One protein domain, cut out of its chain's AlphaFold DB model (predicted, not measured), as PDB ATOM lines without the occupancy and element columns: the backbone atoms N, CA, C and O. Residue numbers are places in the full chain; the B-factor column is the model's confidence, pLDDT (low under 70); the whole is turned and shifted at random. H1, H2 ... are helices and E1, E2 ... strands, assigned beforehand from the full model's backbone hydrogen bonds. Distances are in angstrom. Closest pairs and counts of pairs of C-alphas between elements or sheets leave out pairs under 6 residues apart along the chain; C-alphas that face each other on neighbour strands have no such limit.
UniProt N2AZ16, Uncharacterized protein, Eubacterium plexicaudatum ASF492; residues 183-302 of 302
ATOM      1  N   MET A 183      16.088  14.849 -42.357       85.12
ATOM      2  CA  MET A 183      14.910  15.317 -41.618       85.12
ATOM      3  C   MET A 183      15.294  16.083 -40.352       85.12
ATOM      4  O   MET A 183      16.083  15.597 -39.550       85.12
ATOM      5  N   LYS A 184      14.642  17.228 -40.100       89.88
ATOM      6  CA  LYS A 184      14.718  17.930 -38.806       89.88
ATOM      7  C   LYS A 184      14.257  17.023 -37.664       89.88
ATOM      8  O   LYS A 184      13.145  16.499 -37.718       89.88
ATOM      9  N   HIS A 185      15.046  16.926 -36.595       93.31
ATOM     10  CA  HIS A 185      14.759  16.047 -35.456       93.31
ATOM     11  C   HIS A 185      15.148  16.656 -34.092       93.31
ATOM     12  O   HIS A 185      15.988  17.562 -34.022       93.31
ATOM     13  N   PRO A 186      14.583  16.154 -32.973       94.94
ATOM     14  CA  PRO A 186      14.896  16.658 -31.638       94.94
ATOM     15  C   PRO A 186      16.182  16.069 -31.041       94.94
ATOM     16  O   PRO A 186      16.708  16.639 -30.092       94.94
ATOM     17  N   PHE A 187      16.677  14.944 -31.560       95.56
ATOM     18  CA  PHE A 187      17.788  14.204 -30.952       95.56
ATOM     19  C   PHE A 187      19.123  14.947 -31.052       95.56
ATOM     20  O   PHE A 187      19.422  15.540 -32.091       95.56
ATOM     21  N   ARG A 188      19.923  14.911 -29.985       95.25
ATOM     22  CA  ARG A 188      21.273  15.483 -29.912       95.25
ATOM     23  C   ARG A 188      22.267  14.461 -29.382       95.25
ATOM     24  O   ARG A 188      21.891  13.497 -28.714       95.25
ATOM     25  N   MET A 189      23.549  14.709 -29.636       95.31
ATOM     26  CA  MET A 189      24.635  13.882 -29.119       95.31
ATOM     27  C   MET A 189      24.488  13.646 -27.607       95.31
ATOM     28  O   MET A 189      24.316  14.582 -26.821       95.31
ATOM     29  N   GLY A 190      24.571  12.383 -27.197       94.88
ATOM     30  CA  GLY A 190      24.430  11.916 -25.824       94.88
ATOM     31  C   GLY A 190      22.988  11.685 -25.362       94.88
ATOM     32  O   GLY A 190      22.792  11.340 -24.196       94.88
ATOM     33  N   ASP A 191      21.976  11.896 -26.200       96.19
ATOM     34  CA  ASP A 191      20.603  11.541 -25.846       96.19
ATOM     35  C   ASP A 191      20.401  10.026 -25.897       96.19
ATOM     36  O   ASP A 191      20.950   9.340 -26.757       96.19
ATOM     37  N   ILE A 192      19.631   9.503 -24.943       96.19
ATOM     38  CA  ILE A 192      19.356   8.069 -24.824       96.19
ATOM     39  C   ILE A 192      18.055   7.788 -25.556       96.19
ATOM     40  O   ILE A 192      17.034   8.431 -25.296       96.19
ATOM     41  N   VAL A 193      18.111   6.844 -26.485       96.81
ATOM     42  CA  VAL A 193      17.028   6.565 -27.422       96.81
ATOM     43  C   VAL A 193      16.750   5.075 -27.504       96.81
ATOM     44  O   VAL A 193      17.630   4.243 -27.273       96.81
ATOM     45  N   LYS A 194      15.509   4.744 -27.850       95.62
ATOM     46  CA  LYS A 194      15.093   3.402 -28.239       95.62
ATOM     47  C   LYS A 194      14.817   3.381 -29.739       95.62
ATOM     48  O   LYS A 194      14.083   4.239 -30.228       95.62
ATOM     49  N   ASN A 195      15.360   2.393 -30.438       93.94
ATOM     50  CA  ASN A 195      14.973   2.070 -31.802       93.94
ATOM     51  C   ASN A 195      13.621   1.345 -31.773       93.94
ATOM     52  O   ASN A 195      13.464   0.318 -31.113       93.94
ATOM     53  N   LEU A 196      12.621   1.903 -32.446       91.31
ATOM     54  CA  LEU A 196      11.263   1.366 -32.483       91.31
ATOM     55  C   LEU A 196      11.124   0.156 -33.413       91.31
ATOM     56  O   LEU A 196      10.168  -0.597 -33.254       91.31
ATOM     57  N   VAL A 197      12.066  -0.038 -34.340       86.75
ATOM     58  CA  VAL A 197      12.100  -1.171 -35.271       86.75
ATOM     59  C   VAL A 197      12.770  -2.376 -34.618       86.75
ATOM     60  O   VAL A 197      12.185  -3.452 -34.577       86.75
ATOM     61  N   THR A 198      13.976  -2.202 -34.068       87.62
ATOM     62  CA  THR A 198      14.739  -3.322 -33.480       87.62
ATOM     63  C   THR A 198      14.451  -3.532 -31.994       87.62
ATOM     64  O   THR A 198      14.731  -4.588 -31.441       87.62
ATOM     65  N   GLY A 199      13.896  -2.526 -31.315       90.00
ATOM     66  CA  GLY A 199      13.717  -2.530 -29.864       90.00
ATOM     67  C   GLY A 199      14.982  -2.182 -29.075       90.00
ATOM     68  O   GLY A 199      14.893  -2.022 -27.851       90.00
ATOM     69  N   ASP A 200      16.124  -2.021 -29.749       92.88
ATOM     70  CA  ASP A 200      17.412  -1.751 -29.117       92.88
ATOM     71  C   ASP A 200      17.460  -0.380 -28.458       92.88
ATOM     72  O   ASP A 200      16.786   0.573 -28.854       92.88
ATOM     73  N   VAL A 201      18.308  -0.269 -27.439       94.88
ATOM     74  CA  VAL A 201      18.519   0.971 -26.700       94.88
ATOM     75  C   VAL A 201      19.957   1.421 -26.878       94.88
ATOM     76  O   VAL A 201      20.889   0.634 -26.704       94.88
ATOM     77  N   GLY A 202      20.128   2.695 -27.207       95.81
ATOM     78  CA  GLY A 202      21.426   3.273 -27.508       95.81
ATOM     79  C   GLY A 202      21.548   4.728 -27.096       95.81
ATOM     80  O   GLY A 202      20.644   5.320 -26.498       95.81
ATOM     81  N   VAL A 203      22.704   5.300 -27.415       96.69
ATOM     82  CA  VAL A 203      23.011   6.712 -27.196       96.69
ATOM     83  C   VAL A 203      23.376   7.351 -28.528       96.69
ATOM     84  O   VAL A 203      24.191   6.822 -29.277       96.69
ATOM     85  N   VAL A 204      22.771   8.495 -28.832       96.81
ATOM     86  CA  VAL A 204      23.048   9.246 -30.061       96.81
ATOM     87  C   VAL A 204      24.498   9.732 -30.040       96.81
ATOM     88  O   VAL A 204      24.911  10.419 -29.107       96.81
ATOM     89  N   ASN A 205      25.264   9.402 -31.075       94.81
ATOM     90  CA  ASN A 205      26.662   9.794 -31.268       94.81
ATOM     91  C   ASN A 205      26.805  10.645 -32.541       94.81
ATOM     92  O   ASN A 205      27.706  10.467 -33.353       94.81
ATOM     93  N   ASP A 206      25.847  11.546 -32.745       92.19
ATOM     94  CA  ASP A 206      25.774  12.426 -33.905       92.19
ATOM     95  C   ASP A 206      25.128  13.764 -33.505       92.19
ATOM     96  O   ASP A 206      24.609  13.898 -32.391       92.19
ATOM     97  N   CYS A 207      25.142  14.759 -34.398       89.44
ATOM     98  CA  CYS A 207      24.595  16.102 -34.158       89.44
ATOM     99  C   CYS A 207      25.280  16.814 -32.971       89.44
ATOM    100  O   CYS A 207      24.645  17.212 -31.984       89.44
ATOM    101  N   LYS A 208      26.610  16.964 -33.060       83.19
ATOM    102  CA  LYS A 208      27.448  17.690 -32.094       83.19
ATOM    103  C   LYS A 208      27.370  19.203 -32.345       83.19
ATOM    104  O   LYS A 208      28.303  19.784 -32.878       83.19
ATOM    105  N   GLY A 209      26.275  19.840 -31.940       82.81
ATOM    106  CA  GLY A 209      26.135  21.295 -32.051       82.81
ATOM    107  C   GLY A 209      24.749  21.737 -32.495       82.81
ATOM    108  O   GLY A 209      23.740  21.189 -32.036       82.81
ATOM    109  N   ASP A 210      24.725  22.760 -33.344       90.88
ATOM    110  CA  ASP A 210      23.496  23.270 -33.932       90.88
ATOM    111  C   ASP A 210      22.910  22.272 -34.941       90.88
ATOM    112  O   ASP A 210      23.628  21.561 -35.643       90.88
ATOM    113  N   LEU A 211      21.579  22.186 -34.980       91.31
ATOM    114  CA  LEU A 211      20.900  21.233 -35.854       91.31
ATOM    115  C   LEU A 211      20.940  21.663 -37.318       91.31
ATOM    116  O   LEU A 211      21.007  20.796 -38.180       91.31
ATOM    117  N   GLU A 212      20.848  22.960 -37.606       91.56
ATOM    118  CA  GLU A 212      20.846  23.431 -38.990       91.56
ATOM    119  C   GLU A 212      22.225  23.216 -39.614       91.56
ATOM    120  O   GLU A 212      22.303  22.696 -40.720       91.56
ATOM    121  N   GLU A 213      23.302  23.486 -38.867       91.50
ATOM    122  CA  GLU A 213      24.673  23.173 -39.297       91.50
ATOM    123  C   GLU A 213      24.834  21.672 -39.592       91.50
ATOM    124  O   GLU A 213      25.258  21.292 -40.682       91.50
ATOM    125  N   TRP A 214      24.389  20.805 -38.674       91.88
ATOM    126  CA  TRP A 214      24.419  19.356 -38.892       91.88
ATOM    127  C   TRP A 214      23.623  18.925 -40.134       91.88
ATOM    128  O   TRP A 214      24.046  18.041 -40.882       91.88
ATOM    129  N   MET A 215      22.463  19.539 -40.373       90.44
ATOM    130  CA  MET A 215      21.654  19.241 -41.553       90.44
ATOM    131  C   MET A 215      22.348  19.671 -42.842       90.44
ATOM    132  O   MET A 215      22.382  18.890 -43.790       90.44
ATOM    133  N   GLU A 216      22.921  20.875 -42.878       89.94
ATOM    134  CA  GLU A 216      23.667  21.377 -44.033       89.94
ATOM    135  C   GLU A 216      24.862  20.473 -44.361       89.94
ATOM    136  O   GLU A 216      25.081  20.140 -45.532       89.94
ATOM    137  N   GLU A 217      25.588  20.013 -43.338       88.88
ATOM    138  CA  GLU A 217      26.681  19.049 -43.474       88.88
ATOM    139  C   GLU A 217      26.198  17.717 -44.059       88.88
ATOM    140  O   GLU A 217      26.783  17.221 -45.028       88.88
ATOM    141  N   LYS A 218      25.108  17.144 -43.528       87.88
ATOM    142  CA  LYS A 218      24.542  15.881 -44.034       87.88
ATOM    143  C   LYS A 218      24.059  16.013 -45.469       87.88
ATOM    144  O   LYS A 218      24.361  15.160 -46.300       87.88
ATOM    145  N   GLU A 219      23.369  17.098 -45.797       87.06
ATOM    146  CA  GLU A 219      22.937  17.361 -47.166       87.06
ATOM    147  C   GLU A 219      24.123  17.530 -48.126       87.06
ATOM    148  O   GLU A 219      24.092  17.034 -49.255       87.06
ATOM    149  N   ALA A 220      25.192  18.212 -47.700       85.38
ATOM    150  CA  ALA A 220      26.417  18.330 -48.488       85.38
ATOM    151  C   ALA A 220      27.109  16.972 -48.678       85.38
ATOM    152  O   ALA A 220      27.618  16.687 -49.768       85.38
ATOM    153  N   MET A 221      27.085  16.116 -47.655       83.69
ATOM    154  CA  MET A 221      27.619  14.759 -47.714       83.69
ATOM    155  C   MET A 221      26.875  13.905 -48.746       83.69
ATOM    156  O   MET A 221      27.517  13.293 -49.591       83.69
ATOM    157  N   ILE A 222      25.540  13.947 -48.764       80.50
ATOM    158  CA  ILE A 222      24.716  13.222 -49.751       80.50
ATOM    159  C   ILE A 222      25.005  13.713 -51.173       80.50
ATOM    160  O   ILE A 222      25.148  12.916 -52.099       80.50
ATOM    161  N   ARG A 223      25.135  15.035 -51.359       79.94
ATOM    162  CA  ARG A 223      25.449  15.627 -52.671       79.94
ATOM    163  C   ARG A 223      26.831  15.226 -53.189       79.94
ATOM    164  O   ARG A 223      27.016  15.143 -54.400       79.94
ATOM    165  N   SER A 224      27.799  15.025 -52.297       79.56
ATOM    166  CA  SER A 224      29.193  14.721 -52.654       79.56
ATOM    167  C   SER A 224      29.494  13.223 -52.713       79.56
ATOM    168  O   SER A 224      30.334  12.794 -53.501       79.56
ATOM    169  N   CYS A 225      28.792  12.419 -51.920       65.38
ATOM    170  CA  CYS A 225      28.936  10.979 -51.836       65.38
ATOM    171  C   CYS A 225      27.538  10.358 -51.764       65.38
ATOM    172  O   CYS A 225      26.945  10.273 -50.695       65.38
ATOM    173  N   GLY A 226      27.023   9.874 -52.897       60.72
ATOM    174  CA  GLY A 226      25.697   9.239 -52.976       60.72
ATOM    175  C   GLY A 226      25.546   7.926 -52.191       60.72
ATOM    176  O   GLY A 226      24.534   7.258 -52.347       60.72
ATOM    177  N   MET A 227      26.546   7.537 -51.388       55.78
ATOM    178  CA  MET A 227      26.483   6.427 -50.426       55.78
ATOM    179  C   MET A 227      26.429   6.907 -48.964       55.78
ATOM    180  O   MET A 227      26.434   6.085 -48.050       55.78
ATOM    181  N   ALA A 228      26.444   8.218 -48.710       60.69
ATOM    182  CA  ALA A 228      26.305   8.753 -47.364       60.69
ATOM    183  C   ALA A 228      24.836   8.674 -46.937       60.69
ATOM    184  O   ALA A 228      23.994   9.358 -47.513       60.69
ATOM    185  N   GLY A 229      24.524   7.858 -45.929       69.38
ATOM    186  CA  GLY A 229      23.155   7.785 -45.428       69.38
ATOM    187  C   GLY A 229      22.732   9.075 -44.711       69.38
ATOM    188  O   GLY A 229      23.559   9.820 -44.169       69.38
ATOM    189  N   THR A 230      21.425   9.299 -44.628       78.50
ATOM    190  CA  THR A 230      20.786  10.460 -43.976       78.50
ATOM    191  C   THR A 230      20.468  10.263 -42.494       78.50
ATOM    192  O   THR A 230      20.054  11.203 -41.814       78.50
ATOM    193  N   GLY A 231      20.645   9.048 -41.976       87.00
ATOM    194  CA  GLY A 231      20.399   8.732 -40.573       87.00
ATOM    195  C   GLY A 231      21.424   9.338 -39.606       87.00
ATOM    196  O   GLY A 231      22.523   9.757 -39.987       87.00
ATOM    197  N   LEU A 232      21.052   9.312 -38.329       91.44
ATOM    198  CA  LEU A 232      21.891   9.607 -37.171       91.44
ATOM    199  C   LEU A 232      22.781   8.415 -36.834       91.44
ATOM    200  O   LEU A 232      22.308   7.279 -36.826       91.44
ATOM    201  N   PHE A 233      24.032   8.661 -36.459       93.06
ATOM    202  CA  PHE A 233      24.827   7.636 -35.783       93.06
ATOM    203  C   PHE A 233      24.343   7.434 -34.343       93.06
ATOM    204  O   PHE A 233      24.299   8.369 -33.538       93.06
ATOM    205  N   VAL A 234      23.972   6.197 -34.017       96.44
ATOM    206  CA  VAL A 234      23.557   5.780 -32.673       96.44
ATOM    207  C   VAL A 234      24.412   4.595 -32.240       96.44
ATOM    208  O   VAL A 234      24.582   3.641 -32.994       96.44
ATOM    209  N   GLU A 235      24.940   4.668 -31.021       96.50
ATOM    210  CA  GLU A 235      25.704   3.599 -30.378       96.50
ATOM    211  C   GLU A 235      24.739   2.751 -29.545       96.50
ATOM    212  O   GLU A 235      24.328   3.154 -28.448       96.50
ATOM    213  N   TYR A 236      24.333   1.600 -30.073       95.88
ATOM    214  CA  TYR A 236      23.432   0.674 -29.387       95.88
ATOM    215  C   TYR A 236      24.198  -0.238 -28.452       95.88
ATOM    216  O   TYR A 236      25.316  -0.626 -28.763       95.88
ATOM    217  N   ALA A 237      23.593  -0.571 -27.311       92.19
ATOM    218  CA  ALA A 237      24.191  -1.452 -26.319       92.19
ATOM    219  C   ALA A 237      23.466  -2.800 -26.262       92.19
ATOM    220  O   ALA A 237      22.249  -2.843 -26.041       92.19
ATOM    221  N   ASP A 238      24.215  -3.895 -26.356       89.19
ATOM    222  CA  ASP A 238      23.686  -5.257 -26.232       89.19
ATOM    223  C   ASP A 238      23.419  -5.533 -24.743       89.19
ATOM    224  O   ASP A 238      23.742  -4.713 -23.868       89.19
ATOM    225  N   PRO A 239      22.809  -6.676 -24.393       84.38
ATOM    226  CA  PRO A 239      22.677  -7.048 -22.993       84.38
ATOM    227  C   PRO A 239      24.022  -7.089 -22.245       84.38
ATOM    228  O   PRO A 239      24.033  -6.814 -21.044       84.38
ATOM    229  N   ALA A 240      25.128  -7.408 -22.932       84.62
ATOM    230  CA  ALA A 240      26.478  -7.516 -22.374       84.62
ATOM    231  C   ALA A 240      27.195  -6.176 -22.168       84.62
ATOM    232  O   ALA A 240      28.243  -6.126 -21.522       84.62
ATOM    233  N   GLY A 241      26.616  -5.075 -22.646       85.56
ATOM    234  CA  GLY A 241      27.220  -3.754 -22.580       85.56
ATOM    235  C   GLY A 241      28.296  -3.511 -23.640       85.56
ATOM    236  O   GLY A 241      29.094  -2.580 -23.488       85.56
ATOM    237  N   ASN A 242      28.352  -4.318 -24.701       90.75
ATOM    238  CA  ASN A 242      29.093  -3.962 -25.906       90.75
ATOM    239  C   ASN A 242      28.290  -2.967 -26.728       90.75
ATOM    240  O   ASN A 242      27.065  -3.046 -26.782       90.75
ATOM    241  N   PHE A 243      29.013  -2.049 -27.366       93.31
ATOM    242  CA  PHE A 243      28.426  -1.032 -28.220       93.31
ATOM    243  C   PHE A 243      28.738  -1.311 -29.687       93.31
ATOM    244  O   PHE A 243      29.863  -1.699 -30.011       93.31
ATOM    245  N   TRP A 244      27.756  -1.087 -30.556       93.88
ATOM    246  CA  TRP A 244      27.947  -0.999 -32.000       93.88
ATOM    247  C   TRP A 244      27.268   0.256 -32.532       93.88
ATOM    248  O   TRP A 244      26.160   0.617 -32.122       93.88
ATOM    249  N   ALA A 245      27.939   0.889 -33.486       93.00
ATOM    250  CA  ALA A 245      27.395   2.021 -34.203       93.00
ATOM    251  C   ALA A 245      26.453   1.527 -35.302       93.00
ATOM    252  O   ALA A 245      26.799   0.643 -36.087       93.00
ATOM    253  N   MET A 246      25.280   2.141 -35.398       91.81
ATOM    254  CA  MET A 246      24.366   1.940 -36.514       91.81
ATOM    255  C   MET A 246      23.769   3.274 -36.936       91.81
ATOM    256  O   MET A 246      23.305   4.070 -36.113       91.81
ATOM    257  N   GLN A 247      23.760   3.507 -38.245       90.31
ATOM    258  CA  GLN A 247      23.034   4.621 -38.817       90.31
ATOM    259  C   GLN A 247      21.531   4.355 -38.705       90.31
ATOM    260  O   GLN A 247      21.028   3.361 -39.218       90.31
ATOM    261  N   THR A 248      20.820   5.226 -37.994       90.56
ATOM    262  CA  THR A 248      19.392   5.079 -37.709       90.56
ATOM    263  C   THR A 248      18.643   6.336 -38.100       90.56
ATOM    264  O   THR A 248      19.069   7.451 -37.800       90.56
ATOM    265  N   PHE A 249      17.492   6.180 -38.737       89.81
ATOM    266  CA  PHE A 249      16.680   7.324 -39.098       89.81
ATOM    267  C   PHE A 249      15.995   7.937 -37.872       89.81
ATOM    268  O   PHE A 249      15.480   7.207 -37.025       89.81
ATOM    269  N   PRO A 250      15.910   9.276 -37.772       91.38
ATOM    270  CA  PRO A 250      15.298   9.922 -36.613       91.38
ATOM    271  C   PRO A 250      13.850   9.492 -36.334       91.38
ATOM    272  O   PRO A 250      13.425   9.453 -35.186       91.38
ATOM    273  N   TYR A 251      13.074   9.161 -37.367       88.75
ATOM    274  CA  TYR A 251      11.679   8.730 -37.226       88.75
ATOM    275  C   TYR A 251      11.502   7.325 -36.632       88.75
ATOM    276  O   TYR A 251      10.411   7.029 -36.139       88.75
ATOM    277  N   ASP A 252      12.574   6.529 -36.584       90.06
ATOM    278  CA  ASP A 252      12.618   5.221 -35.921       90.06
ATOM    279  C   ASP A 252      13.061   5.325 -34.453       90.06
ATOM    280  O   ASP A 252      13.090   4.324 -33.742       90.06
ATOM    281  N   LEU A 253      13.407   6.524 -33.971       94.38
ATOM    282  CA  LEU A 253      13.923   6.742 -32.621       94.38
ATOM    283  C   LEU A 253      12.868   7.334 -31.693       94.38
ATOM    284  O   LEU A 253      12.138   8.253 -32.056       94.38
ATOM    285  N   GLU A 254      12.841   6.881 -30.448       96.56
ATOM    286  CA  GLU A 254      12.059   7.473 -29.361       96.56
ATOM    287  C   GLU A 254      12.994   7.863 -28.216       96.56
ATOM    288  O   GLU A 254      13.898   7.093 -27.882       96.56
ATOM    289  N   PHE A 255      12.781   9.025 -27.587       96.56
ATOM    290  CA  PHE A 255      13.483   9.329 -26.342       96.56
ATOM    291  C   PHE A 255      13.161   8.269 -25.295       96.56
ATOM    292  O   PHE A 255      12.002   7.917 -25.073       96.56
ATOM    293  N   LEU A 256      14.199   7.789 -24.620       93.38
ATOM    294  CA  LEU A 256      14.035   6.853 -23.528       93.38
ATOM    295  C   LEU A 256      14.467   7.503 -22.220       93.38
ATOM    296  O   LEU A 256      15.653   7.725 -21.966       93.38
ATOM    297  N   GLU A 257      13.485   7.777 -21.369       85.88
ATOM    298  CA  GLU A 257      13.749   8.144 -19.985       85.88
ATOM    299  C   GLU A 257      14.174   6.897 -19.212       85.88
ATOM    300  O   GLU A 257      13.461   5.891 -19.163       85.88
ATOM    301  N   ILE A 258      15.363   6.953 -18.613       81.31
ATOM    302  CA  ILE A 258      15.821   5.883 -17.735       81.31
ATOM    303  C   ILE A 258      14.993   5.951 -16.448       81.31
ATOM    304  O   ILE A 258      15.035   6.985 -15.780       81.31
ATOM    305  N   PRO A 259      14.300   4.869 -16.053       74.69
ATOM    306  CA  PRO A 259      13.530   4.864 -14.820       74.69
ATOM    307  C   PRO A 259      14.433   5.120 -13.610       74.69
ATOM    308  O   PRO A 259      15.335   4.333 -13.317       74.69
ATOM    309  N   GLU A 260      14.160   6.188 -12.869       65.69
ATOM    310  CA  GLU A 260      14.734   6.421 -11.544       65.69
ATOM    311  C   GLU A 260      13.903   5.654 -10.511       65.69
ATOM    312  O   GLU A 260      13.093   6.216  -9.783       65.69
ATOM    313  N   LYS A 261      14.036   4.323 -10.476       62.84
ATOM    314  CA  LYS A 261      13.513   3.560  -9.335       62.84
ATOM    315  C   LYS A 261      14.558   3.570  -8.229       62.84
ATOM    316  O   LYS A 261      15.596   2.919  -8.355       62.84
ATOM    317  N   GLU A 262      14.268   4.295  -7.149       52.97
ATOM    318  CA  GLU A 262      15.049   4.223  -5.914       52.97
ATOM    319  C   GLU A 262      15.243   2.753  -5.501       52.97
ATOM    320  O   GLU A 262      14.300   1.962  -5.471       52.97
ATOM    321  N   GLY A 263      16.492   2.367  -5.237       55.53
ATOM    322  CA  GLY A 263      16.841   1.042  -4.717       55.53
ATOM    323  C   GLY A 263      17.061  -0.080  -5.745       55.53
ATOM    324  O   GLY A 263      17.557  -1.134  -5.352       55.53
ATOM    325  N   VAL A 264      16.787   0.112  -7.043       60.12
ATOM    326  CA  VAL A 264      17.054  -0.918  -8.073       60.12
ATOM    327  C   VAL A 264      18.203  -0.480  -8.981       60.12
ATOM    328  O   VAL A 264      18.007   0.160 -10.012       60.12
ATOM    329  N   TYR A 265      19.430  -0.850  -8.609       66.62
ATOM    330  CA  TYR A 265      20.602  -0.634  -9.459       66.62
ATOM    331  C   TYR A 265      20.522  -1.512 -10.714       66.62
ATOM    332  O   TYR A 265      20.650  -2.738 -10.639       66.62
ATOM    333  N   ASN A 266      20.392  -0.885 -11.882       81.00
ATOM    334  CA  ASN A 266      20.497  -1.559 -13.171       81.00
ATOM    335  C   ASN A 266      21.816  -1.165 -13.848       81.00
ATOM    336  O   ASN A 266      21.995  -0.031 -14.291       81.00
ATOM    337  N   ALA A 267      22.734  -2.127 -13.940       83.19
ATOM    338  CA  ALA A 267      24.075  -1.899 -14.471       83.19
ATOM    339  C   ALA A 267      24.061  -1.417 -15.934       83.19
ATOM    340  O   ALA A 267      24.895  -0.597 -16.310       83.19
ATOM    341  N   ARG A 268      23.092  -1.875 -16.740       85.81
ATOM    342  CA  ARG A 268      22.931  -1.465 -18.143       85.81
ATOM    343  C   ARG A 268      22.486  -0.005 -18.244       85.81
ATOM    344  O   ARG A 268      23.017   0.740 -19.063       85.81
ATOM    345  N   TRP A 269      21.570   0.426 -17.375       89.25
ATOM    346  CA  TRP A 269      21.159   1.831 -17.309       89.25
ATOM    347  C   TRP A 269      22.301   2.748 -16.886       89.25
ATOM    348  O   TRP A 269      22.497   3.799 -17.492       89.25
ATOM    349  N   GLU A 270      23.090   2.339 -15.895       89.69
ATOM    350  CA  GLU A 270      24.264   3.110 -15.483       89.69
ATOM    351  C   GLU A 270      25.323   3.179 -16.588       89.69
ATOM    352  O   GLU A 270      25.871   4.254 -16.834       89.69
ATOM    353  N   LEU A 271      25.539   2.092 -17.334       92.44
ATOM    354  CA  LEU A 271      26.444   2.094 -18.482       92.44
ATOM    355  C   LEU A 271      26.002   3.099 -19.558       92.44
ATOM    356  O   LEU A 271      26.821   3.893 -20.019       92.44
ATOM    357  N   LEU A 272      24.709   3.140 -19.899       93.38
ATOM    358  CA  LEU A 272      24.156   4.123 -20.842       93.38
ATOM    359  C   LEU A 272      24.272   5.565 -20.317       93.38
ATOM    360  O   LEU A 272      24.613   6.471 -21.077       93.38
ATOM    361  N   LYS A 273      24.068   5.799 -19.011       92.94
ATOM    362  CA  LYS A 273      24.304   7.119 -18.391       92.94
ATOM    363  C   LYS A 273      25.772   7.536 -18.490       92.94
ATOM    364  O   LYS A 273      26.051   8.707 -18.757       92.94
ATOM    365  N   LYS A 274      26.711   6.608 -18.280       93.62
ATOM    366  CA  LYS A 274      28.151   6.866 -18.425       93.62
ATOM    367  C   LYS A 274      28.533   7.132 -19.881       93.62
ATOM    368  O   LYS A 274      29.246   8.101 -20.121       93.62
ATOM    369  N   ALA A 275      27.990   6.375 -20.838       93.94
ATOM    370  CA  ALA A 275      28.158   6.637 -22.270       93.94
ATOM    371  C   ALA A 275      27.651   8.039 -22.651       93.94
ATOM    372  O   ALA A 275      28.385   8.827 -23.243       93.94
ATOM    373  N   ARG A 276      26.443   8.410 -22.205       94.38
ATOM    374  CA  ARG A 276      25.896   9.768 -22.358       94.38
ATOM    375  C   ARG A 276      26.838  10.840 -21.807       94.38
ATOM    376  O   ARG A 276      27.062  11.847 -22.474       94.38
ATOM    377  N   LYS A 277      27.371  10.662 -20.592       93.94
ATOM    378  CA  LYS A 277      28.308  11.629 -19.989       93.94
ATOM    379  C   LYS A 277      29.607  11.735 -20.782       93.94
ATOM    380  O   LYS A 277      30.078  12.850 -20.987       93.94
ATOM    381  N   LEU A 278      30.150  10.603 -21.231       94.12
ATOM    382  CA  LEU A 278      31.365  10.544 -22.039       94.12
ATOM    383  C   LEU A 278      31.187  11.317 -23.352       94.12
ATOM    384  O   LEU A 278      31.981  12.208 -23.641       94.12
ATOM    385  N   LEU A 279      30.102  11.058 -24.088       92.44
ATOM    386  CA  LEU A 279      29.804  11.743 -25.351       92.44
ATOM    387  C   LEU A 279      29.575  13.248 -25.165       92.44
ATOM    388  O   LEU A 279      30.057  14.047 -25.960       92.44
ATOM    389  N   LYS A 280      28.910  13.661 -24.078       91.69
ATOM    390  CA  LYS A 280      28.724  15.088 -23.746       91.69
ATOM    391  C   LYS A 280      29.994  15.761 -23.186       91.69
ATOM    392  O   LYS A 280      29.930  16.927 -22.810       91.69
ATOM    393  N   GLY A 281      31.129  15.056 -23.110       89.31
ATOM    394  CA  GLY A 281      32.411  15.584 -22.623       89.31
ATOM    395  C   GLY A 281      32.505  15.771 -21.103       89.31
ATOM    396  O   GLY A 281      33.446  16.393 -20.623       89.31
ATOM    397  N   GLY A 282      31.538  15.254 -20.339       89.19
ATOM    398  CA  GLY A 282      31.435  15.423 -18.884       89.19
ATOM    399  C   GLY A 282      31.770  14.172 -18.061       89.19
ATOM    400  O   GLY A 282      31.472  14.139 -16.870       89.19
ATOM    401  N   GLY A 283      32.315  13.123 -18.678       88.81
ATOM    402  CA  GLY A 283      32.738  11.885 -18.016       88.81
ATOM    403  C   GLY A 283      34.112  11.428 -18.506       88.81
ATOM    404  O   GLY A 283      34.654  12.001 -19.447       88.81
ATOM    405  N   SER A 284      34.672  10.389 -17.883       92.19
ATOM    406  CA  SER A 284      35.954   9.805 -18.293       92.19
ATOM    407  C   SER A 284      35.780   8.412 -18.901       92.19
ATOM    408  O   SER A 284      34.835   7.681 -18.587       92.19
ATOM    409  N   LEU A 285      36.727   8.025 -19.759       92.38
ATOM    410  CA  LEU A 285      36.786   6.670 -20.309       92.38
ATOM    411  C   LEU A 285      36.962   5.621 -19.199       92.38
ATOM    412  O   LEU A 285      36.426   4.520 -19.296       92.38
ATOM    413  N   GLU A 286      37.668   5.976 -18.126       93.50
ATOM    414  CA  GLU A 286      37.862   5.118 -16.957       93.50
ATOM    415  C   GLU A 286      36.533   4.819 -16.250       93.50
ATOM    416  O   GLU A 286      36.219   3.658 -15.998       93.50
ATOM    417  N   GLU A 287      35.700   5.836 -15.999       90.44
ATOM    418  CA  GLU A 287      34.379   5.638 -15.390       90.44
ATOM    419  C   GLU A 287      33.479   4.737 -16.242       90.44
ATOM    420  O   GLU A 287      32.769   3.880 -15.707       90.44
ATOM    421  N   PHE A 288      33.503   4.930 -17.562       92.62
ATOM    422  CA  PHE A 288      32.754   4.100 -18.500       92.62
ATOM    423  C   PHE A 288      33.251   2.649 -18.484       92.62
ATOM    424  O   PHE A 288      32.455   1.726 -18.312       92.62
ATOM    425  N   THR A 289      34.566   2.447 -18.585       91.81
ATOM    426  CA  THR A 289      35.188   1.114 -18.620       91.81
ATOM    427  C   THR A 289      34.950   0.354 -17.316       91.81
ATOM    428  O   THR A 289      34.562  -0.814 -17.342       91.81
ATOM    429  N   ASN A 290      35.075   1.025 -16.168       91.00
ATOM    430  CA  ASN A 290      34.769   0.436 -14.864       91.00
ATOM    431  C   ASN A 290      33.297   0.005 -14.768       91.00
ATOM    432  O   ASN A 290      32.997  -1.077 -14.260       91.00
ATOM    433  N   CYS A 291      32.371   0.813 -15.298       90.31
ATOM    434  CA  CYS A 291      30.955   0.453 -15.351       90.31
ATOM    435  C   CYS A 291      30.698  -0.746 -16.274       90.31
ATOM    436  O   CYS A 291      29.924  -1.635 -15.911       90.31
ATOM    437  N   LYS A 292      31.372  -0.811 -17.430       89.69
ATOM    438  CA  LYS A 292      31.268  -1.935 -18.372       89.69
ATOM    439  C   LYS A 292      31.696  -3.252 -17.720       89.69
ATOM    440  O   LYS A 292      30.940  -4.218 -17.752       89.69
ATOM    441  N   ILE A 293      32.830  -3.264 -17.017       88.62
ATOM    442  CA  ILE A 293      33.316  -4.446 -16.283       88.62
ATOM    443  C   ILE A 293      32.277  -4.935 -15.259       88.62
ATOM    444  O   ILE A 293      32.103  -6.140 -15.064       88.62
ATOM    445  N   MET A 294      31.557  -4.024 -14.594       85.94
ATOM    446  CA  MET A 294      30.489  -4.409 -13.665       85.94
ATOM    447  C   MET A 294      29.289  -5.060 -14.365       85.94
ATOM    448  O   MET A 294      28.702  -5.982 -13.797       85.94
ATOM    449  N   VAL A 295      28.918  -4.598 -15.565       85.62
ATOM    450  CA  VAL A 295      27.860  -5.220 -16.384       85.62
ATOM    451  C   VAL A 295      28.270  -6.638 -16.778       85.62
ATOM    452  O   VAL A 295      27.532  -7.582 -16.499       85.62
ATOM    453  N   GLU A 296      29.481  -6.799 -17.313       84.88
ATOM    454  CA  GLU A 296      30.021  -8.098 -17.738       84.88
ATOM    455  C   GLU A 296      30.071  -9.111 -16.584       84.88
ATOM    456  O   GLU A 296      29.687 -10.270 -16.742       84.88
ATOM    457  N   ARG A 297      30.500  -8.683 -15.387       83.38
ATOM    458  CA  ARG A 297      30.536  -9.551 -14.197       83.38
ATOM    459  C   ARG A 297      29.150 -10.021 -13.771       83.38
ATOM    460  O   ARG A 297      29.008 -11.167 -13.362       83.38
ATOM    461  N   LYS A 298      28.136  -9.155 -13.856       77.25
ATOM    462  CA  LYS A 298      26.765  -9.515 -13.468       77.25
ATOM    463  C   LYS A 298      26.126 -10.505 -14.432       77.25
ATOM    464  O   LYS A 298      25.343 -11.324 -13.977       77.25
ATOM    465  N   GLN A 299      26.480 -10.473 -15.713       69.75
ATOM    466  CA  GLN A 299      25.978 -11.451 -16.677       69.75
ATOM    467  C   GLN A 299      26.540 -12.857 -16.481       69.75
ATOM    468  O   GLN A 299      25.825 -13.817 -16.707       69.75
ATOM    469  N   ARG A 300      27.790 -12.996 -16.025       67.69
ATOM    470  CA  ARG A 300      28.406 -14.316 -15.773       67.69
ATOM    471  C   ARG A 300      27.824 -15.061 -14.564       67.69
ATOM    472  O   ARG A 300      28.250 -16.176 -14.280       67.69
ATOM    473  N   HIS A 301      26.938 -14.421 -13.805       57.75
ATOM    474  CA  HIS A 301      26.317 -14.977 -12.602       57.75
ATOM    475  C   HIS A 301      24.831 -15.323 -12.786       57.75
ATOM    476  O   HIS A 301      24.187 -15.705 -11.810       57.75
ATOM    477  N   PHE A 302      24.318 -15.208 -14.013       46.62
ATOM    478  CA  PHE A 302      23.040 -15.756 -14.464       46.62
ATOM    479  C   PHE A 302      23.305 -16.843 -15.506       46.62
ATOM    480  O   PHE A 302      22.464 -17.762 -15.587       46.62
TER     481      PHE A 302
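This is residues 183 to 302 of the 302 residues of an uncharacterized protein of Eubacterium plexicaudatum ASF492 (UniProt N2AZ16). A strongly twisted sheet of five strands has helix H2 over one face, and H3 folds back beside H2 on the side away from the sheet. H1 lies off the sheet, at the other end of the longest axis from this helical hairpin. The 120 printed residues hold E1, E2, H1, E3, E4, E5, H2 and H3 in chain order; the sheet, E4 E3 E2 E1 E5, is antiparallel. The class is mixed, with two layers, H2 on one face of the sheet; the whole is compact, with a radius of gyration of the C-alphas of 15.6 A, yet elongated, 50 by 29 by 25 A.

E4 is residues 243 to 248, 14.5 A long, and E3 232 to 237, 15.7 A. E2 is 201 to 204, E1 192 to 195, from C-alpha 192 at (19.356, 8.069, -24.824), and E5 253 to 255. H2 is 267 to 279, 18.4 A, H3 285 to 299, 21.4 A, ending at (25.978, -11.451, -16.677), and H1 211 to 224, 19.8 A.

E3 and E4 form a hairpin, with N 234 and O 246 3.1 A apart. E3 and E2 are antiparallel neighbours, with N 235 and O 203 within hydrogen-bond range at 2.9 A. E2 and E1 form a hairpin, N 202 to O 193 2.9 A; N 194 to O 254, 2.8 A, pairs E1 with E5. H2 runs along E2, at 3 degrees on the local plane and a height over the sheet of 9.1 A; their closest C-alphas are Val 203 and Arg 276, 6.4 A. H2 lies over E2, and only just not over E3, on which 2 of its C-alphas fall. H3 touches H2, closest at the C-alphas of Lys 274 and Phe 288, 5.4 A, a shallow tilt of 18 degrees, opposite ways. H1 is apart from both. In H1, H2 and H3 every O i to N i+4 pair is within hydrogen-bond range.

The C-alphas farthest apart are Ser 224 and Gly 263, 51.4 A. The printed part has no cut; E5 to H2 is a long link of 11 residues. Residues 225 to 229, 260 to 265 and 299 to 302 have pLDDT under 70.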